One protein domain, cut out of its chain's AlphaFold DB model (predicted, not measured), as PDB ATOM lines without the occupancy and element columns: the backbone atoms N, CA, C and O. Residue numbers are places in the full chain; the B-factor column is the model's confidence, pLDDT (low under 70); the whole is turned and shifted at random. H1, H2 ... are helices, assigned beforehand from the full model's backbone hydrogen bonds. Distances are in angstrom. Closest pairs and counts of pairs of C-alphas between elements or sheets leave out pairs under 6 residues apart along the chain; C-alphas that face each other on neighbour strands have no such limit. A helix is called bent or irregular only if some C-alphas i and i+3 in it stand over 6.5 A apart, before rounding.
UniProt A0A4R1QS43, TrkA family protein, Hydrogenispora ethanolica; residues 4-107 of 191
ATOM      1  N   PHE A   4     -61.198  55.700 301.468       85.44
ATOM      2  CA  PHE A   4     -62.393  54.932 301.791       85.44
ATOM      3  C   PHE A   4     -63.723  55.610 301.376       85.44
ATOM      4  O   PHE A   4     -64.483  54.978 300.643       85.44
ATOM      5  N   PRO A   5     -64.001  56.891 301.704       90.00
ATOM      6  CA  PRO A   5     -65.200  57.584 301.222       90.00
ATOM      7  C   PRO A   5     -65.353  57.579 299.698       90.00
ATOM      8  O   PRO A   5     -66.461  57.437 299.194       90.00
ATOM      9  N   LYS A   6     -64.250  57.693 298.944       89.69
ATOM     10  CA  LYS A   6     -64.293  57.691 297.472       89.69
ATOM     11  C   LYS A   6     -64.705  56.322 296.927       89.69
ATOM     12  O   LYS A   6     -65.519  56.247 296.012       89.69
ATOM     13  N   MET A   7     -64.179  55.253 297.523       88.75
ATOM     14  CA  MET A   7     -64.550  53.876 297.188       88.75
ATOM     15  C   MET A   7     -66.024  53.598 297.501       88.75
ATOM     16  O   MET A   7     -66.718  52.981 296.698       88.75
ATOM     17  N   LEU A   8     -66.520  54.120 298.626       89.06
ATOM     18  CA  LEU A   8     -67.919  53.978 299.026       89.06
ATOM     19  C   LEU A   8     -68.873  54.709 298.070       89.06
ATOM     20  O   LEU A   8     -69.907  54.158 297.697       89.06
ATOM     21  N   VAL A   9     -68.501  55.908 297.609       91.75
ATOM     22  CA  VAL A   9     -69.248  56.638 296.570       91.75
ATOM     23  C   VAL A   9     -69.277  55.850 295.257       91.75
ATOM     24  O   VAL A   9     -70.345  55.702 294.666       91.75
ATOM     25  N   LEU A  10     -68.138  55.299 294.819       90.00
ATOM     26  CA  LEU A  10     -68.066  54.493 293.596       90.00
ATOM     27  C   LEU A  10     -68.949  53.238 293.684       90.00
ATOM     28  O   LEU A  10     -69.684  52.935 292.743       90.00
ATOM     29  N   LEU A  11     -68.912  52.537 294.821       89.81
ATOM     30  CA  LEU A  11     -69.771  51.385 295.091       89.81
ATOM     31  C   LEU A  11     -71.250  51.764 295.007       89.81
ATOM     32  O   LEU A  11     -72.015  51.114 294.296       89.81
ATOM     33  N   PHE A  12     -71.640  52.842 295.685       93.00
ATOM     34  CA  PHE A  12     -73.018  53.317 295.688       93.00
ATOM     35  C   PHE A  12     -73.505  53.685 294.279       93.00
ATOM     36  O   PHE A  12     -74.584  53.253 293.871       93.00
ATOM     37  N   MET A  13     -72.694  54.408 293.498       93.38
ATOM     38  CA  MET A  13     -73.022  54.750 292.109       93.38
ATOM     39  C   MET A  13     -73.200  53.508 291.228       93.38
ATOM     40  O   MET A  13     -74.160  53.441 290.463       93.38
ATOM     41  N   ASN A  14     -72.318  52.512 291.353       91.19
ATOM     42  CA  ASN A  14     -72.416  51.258 290.601       91.19
ATOM     43  C   ASN A  14     -73.688  50.474 290.960       91.19
ATOM     44  O   ASN A  14     -74.377  49.977 290.068       91.19
ATOM     45  N   VAL A  15     -74.031  50.389 292.250       90.81
ATOM     46  CA  VAL A  15     -75.253  49.712 292.713       90.81
ATOM     47  C   VAL A  15     -76.506  50.439 292.218       90.81
ATOM     48  O   VAL A  15     -77.431  49.788 291.731       90.81
ATOM     49  N   LEU A  16     -76.541  51.775 292.277       92.88
ATOM     50  CA  LEU A  16     -77.652  52.564 291.735       92.88
ATOM     51  C   LEU A  16     -77.813  52.382 290.225       92.88
ATOM     52  O   LEU A  16     -78.922  52.136 289.754       92.88
ATOM     53  N   ALA A  17     -76.716  52.465 289.470       91.12
ATOM     54  CA  ALA A  17     -76.723  52.285 288.023       91.12
ATOM     55  C   ALA A  17     -77.214  50.883 287.635       91.12
ATOM     56  O   ALA A  17     -78.043  50.735 286.736       91.12
ATOM     57  N   LEU A  18     -76.772  49.853 288.360       90.56
ATOM     58  CA  LEU A  18     -77.256  48.490 288.177       90.56
ATOM     59  C   LEU A  18     -78.753  48.359 288.504       90.56
ATOM     60  O   LEU A  18     -79.511  47.763 287.740       90.56
ATOM     61  N   SER A  19     -79.195  48.944 289.615       92.19
ATOM     62  CA  SER A  19     -80.599  48.902 290.038       92.19
ATOM     63  C   SER A  19     -81.502  49.590 289.011       92.19
ATOM     64  O   SER A  19     -82.563  49.074 288.660       92.19
ATOM     65  N   TYR A  20     -81.044  50.717 288.462       93.12
ATOM     66  CA  TYR A  20     -81.708  51.425 287.375       93.12
ATOM     67  C   TYR A  20     -81.770  50.588 286.087       93.12
ATOM     68  O   TYR A  20     -82.825  50.540 285.451       93.12
ATOM     69  N   LEU A  21     -80.692  49.874 285.727       90.44
ATOM     70  CA  LEU A  21     -80.685  48.960 284.578       90.44
ATOM     71  C   LEU A  21     -81.756  47.872 284.721       90.44
ATOM     72  O   LEU A  21     -82.564  47.675 283.814       90.44
ATOM     73  N   VAL A  22     -81.790  47.193 285.871       91.06
ATOM     74  CA  VAL A  22     -82.758  46.122 286.154       91.06
ATOM     75  C   VAL A  22     -84.189  46.666 286.159       91.06
ATOM     76  O   VAL A  22     -85.082  46.061 285.559       91.06
ATOM     77  N   TYR A  23     -84.414  47.835 286.767       92.81
ATOM     78  CA  TYR A  23     -85.711  48.513 286.748       92.81
ATOM     79  C   TYR A  23     -86.170  48.817 285.318       92.81
ATOM     80  O   TYR A  23     -87.297  48.480 284.946       92.81
ATOM     81  N   ARG A  24     -85.294  49.392 284.485       88.88
ATOM     82  CA  ARG A  24     -85.606  49.701 283.083       88.88
ATOM     83  C   ARG A  24     -85.937  48.438 282.294       88.88
ATOM     84  O   ARG A  24     -86.961  48.403 281.619       88.88
ATOM     85  N   LEU A  25     -85.118  47.391 282.410       85.81
ATOM     86  CA  LEU A  25     -85.356  46.110 281.737       85.81
ATOM     87  C   LEU A  25     -86.709  45.511 282.142       85.81
ATOM     88  O   LEU A  25     -87.446  45.032 281.281       85.81
ATOM     89  N   THR A  26     -87.074  45.616 283.420       87.00
ATOM     90  CA  THR A  26     -88.385  45.180 283.923       87.00
ATOM     91  C   THR A  26     -89.528  46.024 283.340       87.00
ATOM     92  O   THR A  26     -90.557  45.482 282.944       87.00
ATOM     93  N   ARG A  27     -89.350  47.348 283.206       86.50
ATOM     94  CA  ARG A  27     -90.342  48.263 282.603       86.50
ATOM     95  C   ARG A  27     -90.589  48.016 281.113       86.50
ATOM     96  O   ARG A  27     -91.698  48.262 280.658       86.50
ATOM     97  N   ILE A  28     -89.598  47.501 280.381       80.38
ATOM     98  CA  ILE A  28     -89.738  47.059 278.975       80.38
ATOM     99  C   ILE A  28     -90.492  45.712 278.889       80.38
ATOM    100  O   ILE A  28     -90.792  45.198 277.818       80.38
ATOM    101  N   GLY A  29     -90.861  45.148 280.039       76.69
ATOM    102  CA  GLY A  29     -91.719  43.984 280.148       76.69
ATOM    103  C   GLY A  29     -90.975  42.715 280.516       76.69
ATOM    104  O   GLY A  29     -91.645  41.703 280.682       76.69
ATOM    105  N   ASN A  30     -89.648  42.720 280.674       79.81
ATOM    106  CA  ASN A  30     -88.913  41.535 281.128       79.81
ATOM    107  C   ASN A  30     -89.355  41.122 282.539       79.81
ATOM    108  O   ASN A  30     -89.683  41.965 283.373       79.81
ATOM    109  N   SER A  31     -89.326  39.820 282.833       84.12
ATOM    110  CA  SER A  31     -89.455  39.371 284.222       84.12
ATOM    111  C   SER A  31     -88.250  39.855 285.032       84.12
ATOM    112  O   SER A  31     -87.164  40.051 284.483       84.12
ATOM    113  N   VAL A  32     -88.413  40.008 286.347       86.62
ATOM    114  CA  VAL A  32     -87.323  40.447 287.234       86.62
ATOM    115  C   VAL A  32     -86.100  39.527 287.106       86.62
ATOM    116  O   VAL A  32     -84.980  40.012 286.974       86.62
ATOM    117  N   ALA A  33     -86.306  38.206 287.049       86.62
ATOM    118  CA  ALA A  33     -85.225  37.236 286.848       86.62
ATOM    119  C   ALA A  33     -84.491  37.450 285.510       86.62
ATOM    120  O   ALA A  33     -83.266  37.546 285.494       86.62
ATOM    121  N   LYS A  34     -85.227  37.624 284.401       83.25
ATOM    122  CA  LYS A  34     -84.631  37.875 283.079       83.25
ATOM    123  C   LYS A  34     -83.900  39.217 283.029       83.25
ATOM    124  O   LYS A  34     -82.809  39.298 282.477       83.25
ATOM    125  N   ALA A  35     -84.455  40.257 283.653       87.75
ATOM    126  CA  ALA A  35     -83.809  41.561 283.778       87.75
ATOM    127  C   ALA A  35     -82.474  41.459 284.533       87.75
ATOM    128  O   ALA A  35     -81.468  42.002 284.078       87.75
ATOM    129  N   PHE A  36     -82.440  40.710 285.639       89.19
ATOM    130  CA  PHE A  36     -81.201  40.416 286.355       89.19
ATOM    131  C   PHE A  36     -80.217  39.608 285.499       89.19
ATOM    132  O   PHE A  36     -79.039  39.952 285.484       89.19
ATOM    133  N   GLN A  37     -80.665  38.584 284.769       87.12
ATOM    134  CA  GLN A  37     -79.805  37.788 283.884       87.12
ATOM    135  C   GLN A  37     -79.168  38.648 282.781       87.12
ATOM    136  O   GLN A  37     -77.956  38.615 282.584       87.12
ATOM    137  N   ILE A  38     -79.972  39.468 282.099       85.38
ATOM    138  CA  ILE A  38     -79.512  40.384 281.049       85.38
ATOM    139  C   ILE A  38     -78.498  41.382 281.619       85.38
ATOM    140  O   ILE A  38     -77.413  41.552 281.061       85.38
ATOM    141  N   ALA A  39     -78.814  42.014 282.753       88.88
ATOM    142  CA  ALA A  39     -77.903  42.944 283.410       88.88
ATOM    143  C   ALA A  39     -76.582  42.263 283.823       88.88
ATOM    144  O   ALA A  39     -75.515  42.858 283.679       88.88
ATOM    145  N   TRP A  40     -76.630  41.006 284.276       88.81
ATOM    146  CA  TRP A  40     -75.438  40.244 284.646       88.81
ATOM    147  C   TRP A  40     -74.577  39.942 283.417       88.81
ATOM    148  O   TRP A  40     -73.372  40.193 283.432       88.81
ATOM    149  N   ASN A  41     -75.198  39.508 282.317       85.44
ATOM    150  CA  ASN A  41     -74.516  39.256 281.045       85.44
ATOM    151  C   ASN A  41     -73.831  40.517 280.501       85.44
ATOM    152  O   ASN A  41     -72.707  40.435 280.000       85.44
ATOM    153  N   PHE A  42     -74.460  41.687 280.651       85.75
ATOM    154  CA  PHE A  42     -73.844  42.959 280.274       85.75
ATOM    155  C   PHE A  42     -72.594  43.288 281.093       85.75
ATOM    156  O   PHE A  42     -71.617  43.788 280.534       85.75
ATOM    157  N   ILE A  43     -72.608  43.021 282.401       86.44
ATOM    158  CA  ILE A  43     -71.470  43.333 283.271       86.44
ATOM    159  C   ILE A  43     -70.341  42.304 283.122       86.44
ATOM    160  O   ILE A  43     -69.177  42.705 283.029       86.44
ATOM    161  N   VAL A  44     -70.671  41.008 283.092       83.75
ATOM    162  CA  VAL A  44     -69.708  39.902 283.238       83.75
ATOM    163  C   VAL A  44     -69.328  39.255 281.906       83.75
ATOM    164  O   VAL A  44     -68.144  39.130 281.610       83.75
ATOM    165  N   ALA A  45     -70.308  38.841 281.102       69.50
ATOM    166  CA  ALA A  45     -70.072  37.985 279.935       69.50
ATOM    167  C   ALA A  45     -69.785  38.760 278.639       69.50
ATOM    168  O   ALA A  45     -69.338  38.169 277.658       69.50
ATOM    169  N   ARG A  46     -70.040  40.079 278.615       64.88
ATOM    170  CA  ARG A  46     -69.814  40.961 277.456       64.88
ATOM    171  C   ARG A  46     -70.436  40.417 276.158       64.88
ATOM    172  O   ARG A  46     -69.924  40.682 275.072       64.88
ATOM    173  N   SER A  47     -71.522  39.647 276.252       53.78
ATOM    174  CA  SER A  47     -72.129  39.013 275.084       53.78
ATOM    175  C   SER A  47     -72.934  40.047 274.298       53.78
ATOM    176  O   SER A  47     -74.089  40.337 274.609       53.78
ATOM    177  N   SER A  48     -72.315  40.586 273.252       47.28
ATOM    178  CA  SER A  48     -72.893  41.486 272.246       47.28
ATOM    179  C   SER A  48     -73.927  40.821 271.325       47.28
ATOM    180  O   SER A  48     -74.370  41.442 270.369       47.28
ATOM    181  N   HIS A  49     -74.309  39.570 271.591       45.94
ATOM    182  CA  HIS A  49     -75.312  38.831 270.817       45.94
ATOM    183  C   HIS A  49     -76.720  38.907 271.403       45.94
ATOM    184  O   HIS A  49     -77.607  38.199 270.939       45.94
ATOM    185  N   ALA A  50     -76.953  39.759 272.407       49.66
ATOM    186  CA  ALA A  50     -78.319  40.100 272.758       49.66
ATOM    187  C   ALA A  50     -78.915  40.877 271.579       49.66
ATOM    188  O   ALA A  50     -78.715  42.078 271.451       49.66
ATOM    189  N   GLU A  51     -79.670  40.163 270.750       50.72
ATOM    190  CA  GLU A  51     -80.578  40.604 269.679       50.72
ATOM    191  C   GLU A  51     -81.641  41.622 270.148       50.72
ATOM    192  O   GLU A  51     -82.603  41.933 269.453       50.72
ATOM    193  N   TYR A  52     -81.485  42.163 271.355       53.09
ATOM    194  CA  TYR A  52     -82.160  43.365 271.767       53.09
ATOM    195  C   TYR A  52     -81.470  44.529 271.066       53.09
ATOM    196  O   TYR A  52     -80.351  44.906 271.421       53.09
ATOM    197  N   SER A  53     -82.181  45.146 270.121       49.38
ATOM    198  CA  SER A  53     -81.991  46.542 269.731       49.38
ATOM    199  C   SER A  53     -82.262  47.427 270.950       49.38
ATOM    200  O   SER A  53     -83.264  48.129 271.064       49.38
ATOM    201  N   ILE A  54     -81.397  47.320 271.948       54.91
ATOM    202  CA  ILE A  54     -81.265  48.337 272.955       54.91
ATOM    203  C   ILE A  54     -80.599  49.479 272.207       54.91
ATOM    204  O   ILE A  54     -79.377  49.497 272.049       54.91
ATOM    205  N   ASP A  55     -81.437  50.366 271.683       52.38
ATOM    206  CA  ASP A  55     -81.033  51.565 270.971       52.38
ATOM    207  C   ASP A  55     -79.900  52.291 271.705       52.38
ATOM    208  O   ASP A  55     -79.727  52.162 272.924       52.38
ATOM    209  N   ALA A  56     -79.145  53.075 270.936       48.53
ATOM    210  CA  ALA A  56     -77.934  53.833 271.270       48.53
ATOM    211  C   ALA A  56     -77.909  54.602 272.621       48.53
ATOM    212  O   ALA A  56     -76.872  55.131 273.017       48.53
ATOM    213  N   GLU A  57     -79.007  54.638 273.371       55.19
ATOM    214  CA  GLU A  57     -79.161  55.231 274.697       55.19
ATOM    215  C   GLU A  57     -78.484  54.472 275.852       55.19
ATOM    216  O   GLU A  57     -78.294  55.052 276.922       55.19
ATOM    217  N   ILE A  58     -78.080  53.204 275.693       67.62
ATOM    218  CA  ILE A  58     -77.329  52.487 276.748       67.62
ATOM    219  C   ILE A  58     -75.807  52.511 276.510       67.62
ATOM    220  O   ILE A  58     -75.077  51.555 276.779       67.62
ATOM    221  N   GLY A  59     -75.273  53.656 276.077       75.44
ATOM    222  CA  GLY A  59     -73.821  53.878 276.073       75.44
ATOM    223  C   GLY A  59     -73.192  53.716 277.469       75.44
ATOM    224  O   GLY A  59     -72.075  53.210 277.610       75.44
ATOM    225  N   TRP A  60     -73.936  54.061 278.526       84.31
ATOM    226  CA  TRP A  60     -73.460  54.031 279.911       84.31
ATOM    227  C   TRP A  60     -73.319  52.623 280.511       84.31
ATOM    228  O   TRP A  60     -72.577  52.468 281.476       84.31
ATOM    229  N   VAL A  61     -73.943  51.573 279.960       85.00
ATOM    230  CA  VAL A  61     -73.745  50.202 280.489       85.00
ATOM    231  C   VAL A  61     -72.344  49.687 280.196       85.00
ATOM    232  O   VAL A  61     -71.762  48.979 281.017       85.00
ATOM    233  N   SER A  62     -71.747  50.120 279.084       83.25
ATOM    234  CA  SER A  62     -70.333  49.855 278.822       83.25
ATOM    235  C   SER A  62     -69.429  50.488 279.889       83.25
ATOM    236  O   SER A  62     -68.432  49.885 280.291       83.25
ATOM    237  N   LEU A  63     -69.800  51.679 280.380       86.94
ATOM    238  CA  LEU A  63     -69.121  52.341 281.488       86.94
ATOM    239  C   LEU A  63     -69.356  51.573 282.789       86.94
ATOM    240  O   LEU A  63     -68.380  51.283 283.467       86.94
ATOM    241  N   LEU A  64     -70.600  51.172 283.081       88.31
ATOM    242  CA  LEU A  64     -70.948  50.393 284.272       88.31
ATOM    243  C   LEU A  64     -70.149  49.085 284.359       88.31
ATOM    244  O   LEU A  64     -69.596  48.774 285.408       88.31
ATOM    245  N   SER A  65     -70.035  48.331 283.260       87.81
ATOM    246  CA  SER A  65     -69.214  47.114 283.222       87.81
ATOM    247  C   SER A  65     -67.753  47.424 283.579       87.81
ATOM    248  O   SER A  65     -67.174  46.786 284.457       87.81
ATOM    249  N   LYS A  66     -67.163  48.465 282.973       90.12
ATOM    250  CA  LYS A  66     -65.778  48.877 283.259       90.12
ATOM    251  C   LYS A  66     -65.591  49.331 284.710       90.12
ATOM    252  O   LYS A  66     -64.637  48.905 285.356       90.12
ATOM    253  N   THR A  67     -66.476  50.183 285.228       91.25
ATOM    254  CA  THR A  67     -66.384  50.714 286.599       91.25
ATOM    255  C   THR A  67     -66.599  49.631 287.642       91.25
ATOM    256  O   THR A  67     -66.017  49.703 288.722       91.25
ATOM    257  N   TRP A  68     -67.387  48.609 287.321       90.69
ATOM    258  CA  TRP A  68     -67.614  47.462 288.182       90.69
ATOM    259  C   TRP A  68     -66.354  46.602 288.364       90.69
ATOM    260  O   TRP A  68     -65.945  46.328 289.494       90.69
ATOM    261  N   TRP A  69     -65.686  46.232 287.267       89.81
ATOM    262  CA  TRP A  69     -64.424  45.483 287.323       89.81
ATOM    263  C   TRP A  69     -63.295  46.294 287.960       89.81
ATOM    264  O   TRP A  69     -62.532  45.765 288.767       89.81
ATOM    265  N   LEU A  70     -63.225  47.591 287.653       91.62
ATOM    266  CA  LEU A  70     -62.247  48.491 288.256       91.62
ATOM    267  C   LEU A  70     -62.444  48.604 289.775       91.62
ATOM    268  O   LEU A  70     -61.474  48.595 290.526       91.62
ATOM    269  N   MET A  71     -63.695  48.660 290.237       92.38
ATOM    270  CA  MET A  71     -64.024  48.653 291.660       92.38
ATOM    271  C   MET A  71     -63.542  47.365 292.341       92.38
ATOM    272  O   MET A  71     -62.859  47.456 293.357       92.38
ATOM    273  N   LEU A  72     -63.839  46.185 291.779       90.81
ATOM    274  CA  LEU A  72     -63.364  44.902 292.322       90.81
ATOM    275  C   LEU A  72     -61.834  44.851 292.408       90.81
ATOM    276  O   LEU A  72     -61.289  44.481 293.449       90.81
ATOM    277  N   LEU A  73     -61.148  45.281 291.344       93.56
ATOM    278  CA  LEU A  73     -59.689  45.356 291.307       93.56
ATOM    279  C   LEU A  73     -59.149  46.275 292.404       93.56
ATOM    280  O   LEU A  73     -58.217  45.897 293.110       93.56
ATOM    281  N   PHE A  74     -59.737  47.460 292.582       92.81
ATOM    282  CA  PHE A  74     -59.322  48.368 293.643       92.81
ATOM    283  C   PHE A  74     -59.530  47.746 295.021       92.81
ATOM    284  O   PHE A  74     -58.573  47.686 295.781       92.81
ATOM    285  N   TYR A  75     -60.717  47.226 295.347       90.88
ATOM    286  CA  TYR A  75     -60.941  46.584 296.651       90.88
ATOM    287  C   TYR A  75     -59.925  45.471 296.934       90.88
ATOM    288  O   TYR A  75     -59.409  45.389 298.047       90.88
ATOM    289  N   PHE A  76     -59.573  44.674 295.922       93.56
ATOM    290  CA  PHE A  76     -58.551  43.640 296.041       93.56
ATOM    291  C   PHE A  76     -57.141  44.207 296.286       93.56
ATOM    292  O   PHE A  76     -56.473  43.800 297.232       93.56
ATOM    293  N   VAL A  77     -56.695  45.183 295.487       94.31
ATOM    294  CA  VAL A  77     -55.372  45.815 295.651       94.31
ATOM    295  C   VAL A  77     -55.266  46.542 296.991       94.31
ATOM    296  O   VAL A  77     -54.263  46.411 297.685       94.31
ATOM    297  N   PHE A  78     -56.302  47.282 297.390       92.19
ATOM    298  CA  PHE A  78     -56.334  47.984 298.673       92.19
ATOM    299  C   PHE A  78     -56.300  47.009 299.852       92.19
ATOM    300  O   PHE A  78     -55.585  47.253 300.820       92.19
ATOM    301  N   TRP A  79     -57.003  45.880 299.754       93.69
ATOM    302  CA  TRP A  79     -56.895  44.821 300.750       93.69
ATOM    303  C   TRP A  79     -55.464  44.270 300.852       93.69
ATOM    304  O   TRP A  79     -54.937  44.177 301.955       93.69
ATOM    305  N   LEU A  80     -54.793  44.003 299.723       94.81
ATOM    306  CA  LEU A  80     -53.406  43.518 299.719       94.81
ATOM    307  C   LEU A  80     -52.399  44.529 300.285       94.81
ATOM    308  O   LEU A  80     -51.473  44.137 300.993       94.81
ATOM    309  N   VAL A  81     -52.559  45.815 299.965       95.75
ATOM    310  CA  VAL A  81     -51.600  46.865 300.348       95.75
ATOM    311  C   VAL A  81     -51.777  47.288 301.800       95.75
ATOM    312  O   VAL A  81     -50.796  47.408 302.526       95.75
ATOM    313  N   PHE A  82     -53.015  47.536 302.223       93.69
ATOM    314  CA  PHE A  82     -53.289  48.092 303.547       93.69
ATOM    315  C   PHE A  82     -53.556  47.008 304.595       93.69
ATOM    316  O   PHE A  82     -53.462  47.302 305.781       93.69
ATOM    317  N   GLN A  83     -53.868  45.771 304.182       92.94
ATOM    318  CA  GLN A  83     -54.176  44.635 305.072       92.94
ATOM    319  C   GLN A  83     -55.318  44.919 306.061       92.94
ATOM    320  O   GLN A  83     -55.476  44.261 307.088       92.94
ATOM    321  N   GLU A  84     -56.157  45.894 305.728       92.75
ATOM    322  CA  GLU A  84     -57.290  46.296 306.542       92.75
ATOM    323  C   GLU A  84     -58.472  45.352 306.307       92.75
ATOM    324  O   GLU A  84     -58.916  45.132 305.171       92.75
ATOM    325  N   TRP A  85     -59.020  44.809 307.394       93.56
ATOM    326  CA  TRP A  85     -60.044  43.761 307.343       93.56
ATOM    327  C   TRP A  85     -61.321  44.197 306.610       93.56
ATOM    328  O   TRP A  85     -61.972  43.379 305.957       93.56
ATOM    329  N   TYR A  86     -61.673  45.485 306.669       90.00
ATOM    330  CA  TYR A  86     -62.895  46.003 306.055       90.00
ATOM    331  C   TYR A  86     -62.856  45.968 304.519       90.00
ATOM    332  O   TYR A  86     -63.908  45.813 303.898       90.00
ATOM    333  N   PHE A  87     -61.678  46.046 303.882       90.31
ATOM    334  CA  PHE A  87     -61.576  45.841 302.431       90.31
ATOM    335  C   PHE A  87     -61.847  44.381 302.055       90.31
ATOM    336  O   PHE A  87     -62.576  44.124 301.097       90.31
ATOM    337  N   GLY A  88     -61.331  43.434 302.845       90.56
ATOM    338  CA  GLY A  88     -61.610  42.007 302.669       90.56
ATOM    339  C   GLY A  88     -63.093  41.683 302.877       90.56
ATOM    340  O   GLY A  88     -63.705  41.016 302.045       90.56
ATOM    341  N   ALA A  89     -63.704  42.232 303.931       91.56
ATOM    342  CA  ALA A  89     -65.136  42.083 304.190       91.56
ATOM    343  C   ALA A  89     -65.996  42.640 303.039       91.56
ATOM    344  O   ALA A  89     -66.947  41.989 302.606       91.56
ATOM    345  N   ALA A  90     -65.637  43.808 302.493       90.00
ATOM    346  CA  ALA A  90     -66.324  44.391 301.343       90.00
ATOM    347  C   ALA A  90     -66.192  43.523 300.078       90.00
ATOM    348  O   ALA A  90     -67.171  43.354 299.350       90.00
ATOM    349  N   LEU A  91     -65.017  42.933 299.834       91.50
ATOM    350  CA  LEU A  91     -64.798  42.025 298.706       91.50
ATOM    351  C   LEU A  91     -65.663  40.761 298.822       91.50
ATOM    352  O   LEU A  91     -66.323  40.380 297.857       91.50
ATOM    353  N   ILE A  92     -65.717  40.147 300.008       92.56
ATOM    354  CA  ILE A  92     -66.569  38.977 300.272       92.56
ATOM    355  C   ILE A  92     -68.044  39.326 300.053       92.56
ATOM    356  O   ILE A  92     -68.759  38.579 299.389       92.56
ATOM    357  N   LEU A  93     -68.497  40.477 300.556       92.50
ATOM    358  CA  LEU A  93     -69.872  40.937 300.364       92.50
ATOM    359  C   LEU A  93     -70.205  41.122 298.877       92.50
ATOM    360  O   LEU A  93     -71.274  40.701 298.439       92.50
ATOM    361  N   LEU A  94     -69.287  41.686 298.087       89.94
ATOM    362  CA  LEU A  94     -69.450  41.817 296.638       89.94
ATOM    363  C   LEU A  94     -69.530  40.456 295.935       89.94
ATOM    364  O   LEU A  94     -70.351  40.289 295.035       89.94
ATOM    365  N   ILE A  95     -68.721  39.477 296.346       90.62
ATOM    366  CA  ILE A  95     -68.772  38.109 295.807       90.62
ATOM    367  C   ILE A  95     -70.116  37.453 296.136       90.62
ATOM    368  O   ILE A  95     -70.768  36.918 295.244       90.62
ATOM    369  N   VAL A  96     -70.573  37.540 297.388       92.94
ATOM    370  CA  VAL A  96     -71.883  37.006 297.802       92.94
ATOM    371  C   VAL A  96     -73.011  37.678 297.025       92.94
ATOM    372  O   VAL A  96     -73.918  36.995 296.551       92.94
ATOM    373  N   PHE A  97     -72.934  38.998 296.835       90.75
ATOM    374  CA  PHE A  97     -73.882  39.742 296.012       90.75
ATOM    375  C   PHE A  97     -73.905  39.221 294.568       90.75
ATOM    376  O   PHE A  97     -74.984  38.978 294.034       90.75
ATOM    377  N   HIS A  98     -72.742  38.970 293.956       88.38
ATOM    378  CA  HIS A  98     -72.648  38.357 292.623       88.38
ATOM    379  C   HIS A  98     -73.259  36.973 292.556       88.38
ATOM    380  O   HIS A  98     -74.024  36.697 291.639       88.38
ATOM    381  N   CYS A  99     -72.928  36.100 293.504       90.62
ATOM    382  CA  CYS A  99     -73.460  34.744 293.537       90.62
ATOM    383  C   CYS A  99     -74.983  34.758 293.710       90.62
ATOM    384  O   CYS A  99     -75.686  34.052 292.991       90.62
ATOM    385  N   GLY A 100     -75.498  35.594 294.617       90.56
ATOM    386  CA  GLY A 100     -76.933  35.766 294.831       90.56
ATOM    387  C   GLY A 100     -77.634  36.310 293.591       90.56
ATOM    388  O   GLY A 100     -78.666  35.786 293.181       90.56
ATOM    389  N   TRP A 101     -77.043  37.312 292.944       88.88
ATOM    390  CA  TRP A 101     -77.556  37.859 291.697       88.88
ATOM    391  C   TRP A 101     -77.542  36.820 290.565       88.88
ATOM    392  O   TRP A 101     -78.578  36.591 289.941       88.88
ATOM    393  N   TYR A 102     -76.419  36.137 290.334       87.50
ATOM    394  CA  TYR A 102     -76.313  35.062 289.345       87.50
ATOM    395  C   TYR A 102     -77.388  33.997 289.572       87.50
ATOM    396  O   TYR A 102     -78.098  33.622 288.638       87.50
ATOM    397  N   TRP A 103     -77.566  33.575 290.825       89.00
ATOM    398  CA  TRP A 103     -78.573  32.594 291.203       89.00
ATOM    399  C   TRP A 103     -79.999  33.076 290.926       89.00
ATOM    400  O   TRP A 103     -80.785  32.327 290.356       89.00
ATOM    401  N   VAL A 104     -80.334  34.327 291.262       88.31
ATOM    402  CA  VAL A 104     -81.647  34.924 290.953       88.31
ATOM    403  C   VAL A 104     -81.879  35.014 289.444       88.31
ATOM    404  O   VAL A 104     -82.974  34.695 288.981       88.31
ATOM    405  N   GLY A 105     -80.862  35.415 288.678       83.06
ATOM    406  CA  GLY A 105     -80.948  35.532 287.222       83.06
ATOM    407  C   GLY A 105     -81.202  34.192 286.525       83.06
ATOM    408  O   GLY A 105     -81.953  34.146 285.557       83.06
ATOM    409  N   HIS A 106     -80.641  33.103 287.055       81.44
ATOM    410  CA  HIS A 106     -80.724  31.768 286.449       81.44
ATOM    411  C   HIS A 106     -81.789  30.863 287.084       81.44
ATOM    412  O   HIS A 106     -81.989  29.737 286.636       81.44
ATOM    413  N   ARG A 107     -82.524  31.330 288.104       77.81
ATOM    414  CA  ARG A 107     -83.490  30.491 288.838       77.81
ATOM    415  C   ARG A 107     -84.718  30.058 288.022       77.81
ATOM    416  O   ARG A 107     -85.479  29.239 288.514       77.81
TER     417      ARG A 107
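Overview. This is residues 4 to 107 of the 191 residues of the protein "TrkA family protein" of Hydrogenispora ethanolica (UniProt A0A4R1QS43). H3 and H4 form a long helical hairpin that opens as a V, joined near residues 82 to 85, and the short H2 spans its open mouth. H1 runs along one face of this V, beside H3 and near H4, so that three long helices make the longest axis, with the link of residues 46 to 55 at the open end. The printed part has 104 residues with four named helices, in the order H1, H2, H3, H4, and no named strand; the class is all helix. It is compact, with a radius of gyration of the C-alphas of 14.7 A, and only just elongated, spanning 44 by 29 by 21 A.

Along the chain. Find C-alpha 4 at (-62.393, 54.932, 301.791); from there H1, residues 4 to 27, runs 34.6 A. After a tight link of four residues comes H2, residues 32 to 45. A short link of 10 residues leads to H3, residues 56 to 82, the longest helix, which runs 41.0 A from C-alpha 56 at (-77.934, 53.833, 271.270). H3 is irregular: C-alphas 57 and 60 are 7.8 A apart. After a tight link of two residues, H4, residues 85 to 106, runs 31.7 A and ends with C-alpha 106 at (-80.724, 31.768, 286.449).

Arrangement. Look first at the hairpin of H3 and H4, which run opposite ways at a steep tilt of 37 degrees, only just past shallow. They touch through residues 72 to 79 and 85 to 91, and their closest C-alphas, Trp 79 and Phe 87, are 5.1 A apart. H2 touches H3 with residues 42 to 44 alone; the closest C-alphas, Ile 43 and Ser 65, are 4.4 A apart. H2 also touches residues 101 to 106 of H4, at a steep tilt of 57 degrees; the C-alphas of Gln 37 and Gly 105 come closest, at 4.2 A. H1 touches H2 with residues 18 to 26 alone, closest at the C-alphas of Leu 25 and Ala 35, 5.2 A apart. With residues 7 to 18 H1 touches H3, opposite ways at a shallow tilt of 33 degrees, only just short of steep; the closest C-alphas, Asn 14 and Leu 64, are 6.6 A apart. H1 and H4 are near each other. The helix packing is mostly crossed, with one shallow tilt among five touching pairs. Every O i to N i+4 pair is within hydrogen-bond range in H1, H2 and H4, and 19 of 23 are in H3.

Size, cuts and confidence. The two C-alphas farthest apart, Gly 29 and Phe 82, are 45.2 A apart. The printed part has no cut and no long link. The mean pLDDT of the printed part is 84.4; look at residues 45 to 58 for the low-confidence stretch, under 70.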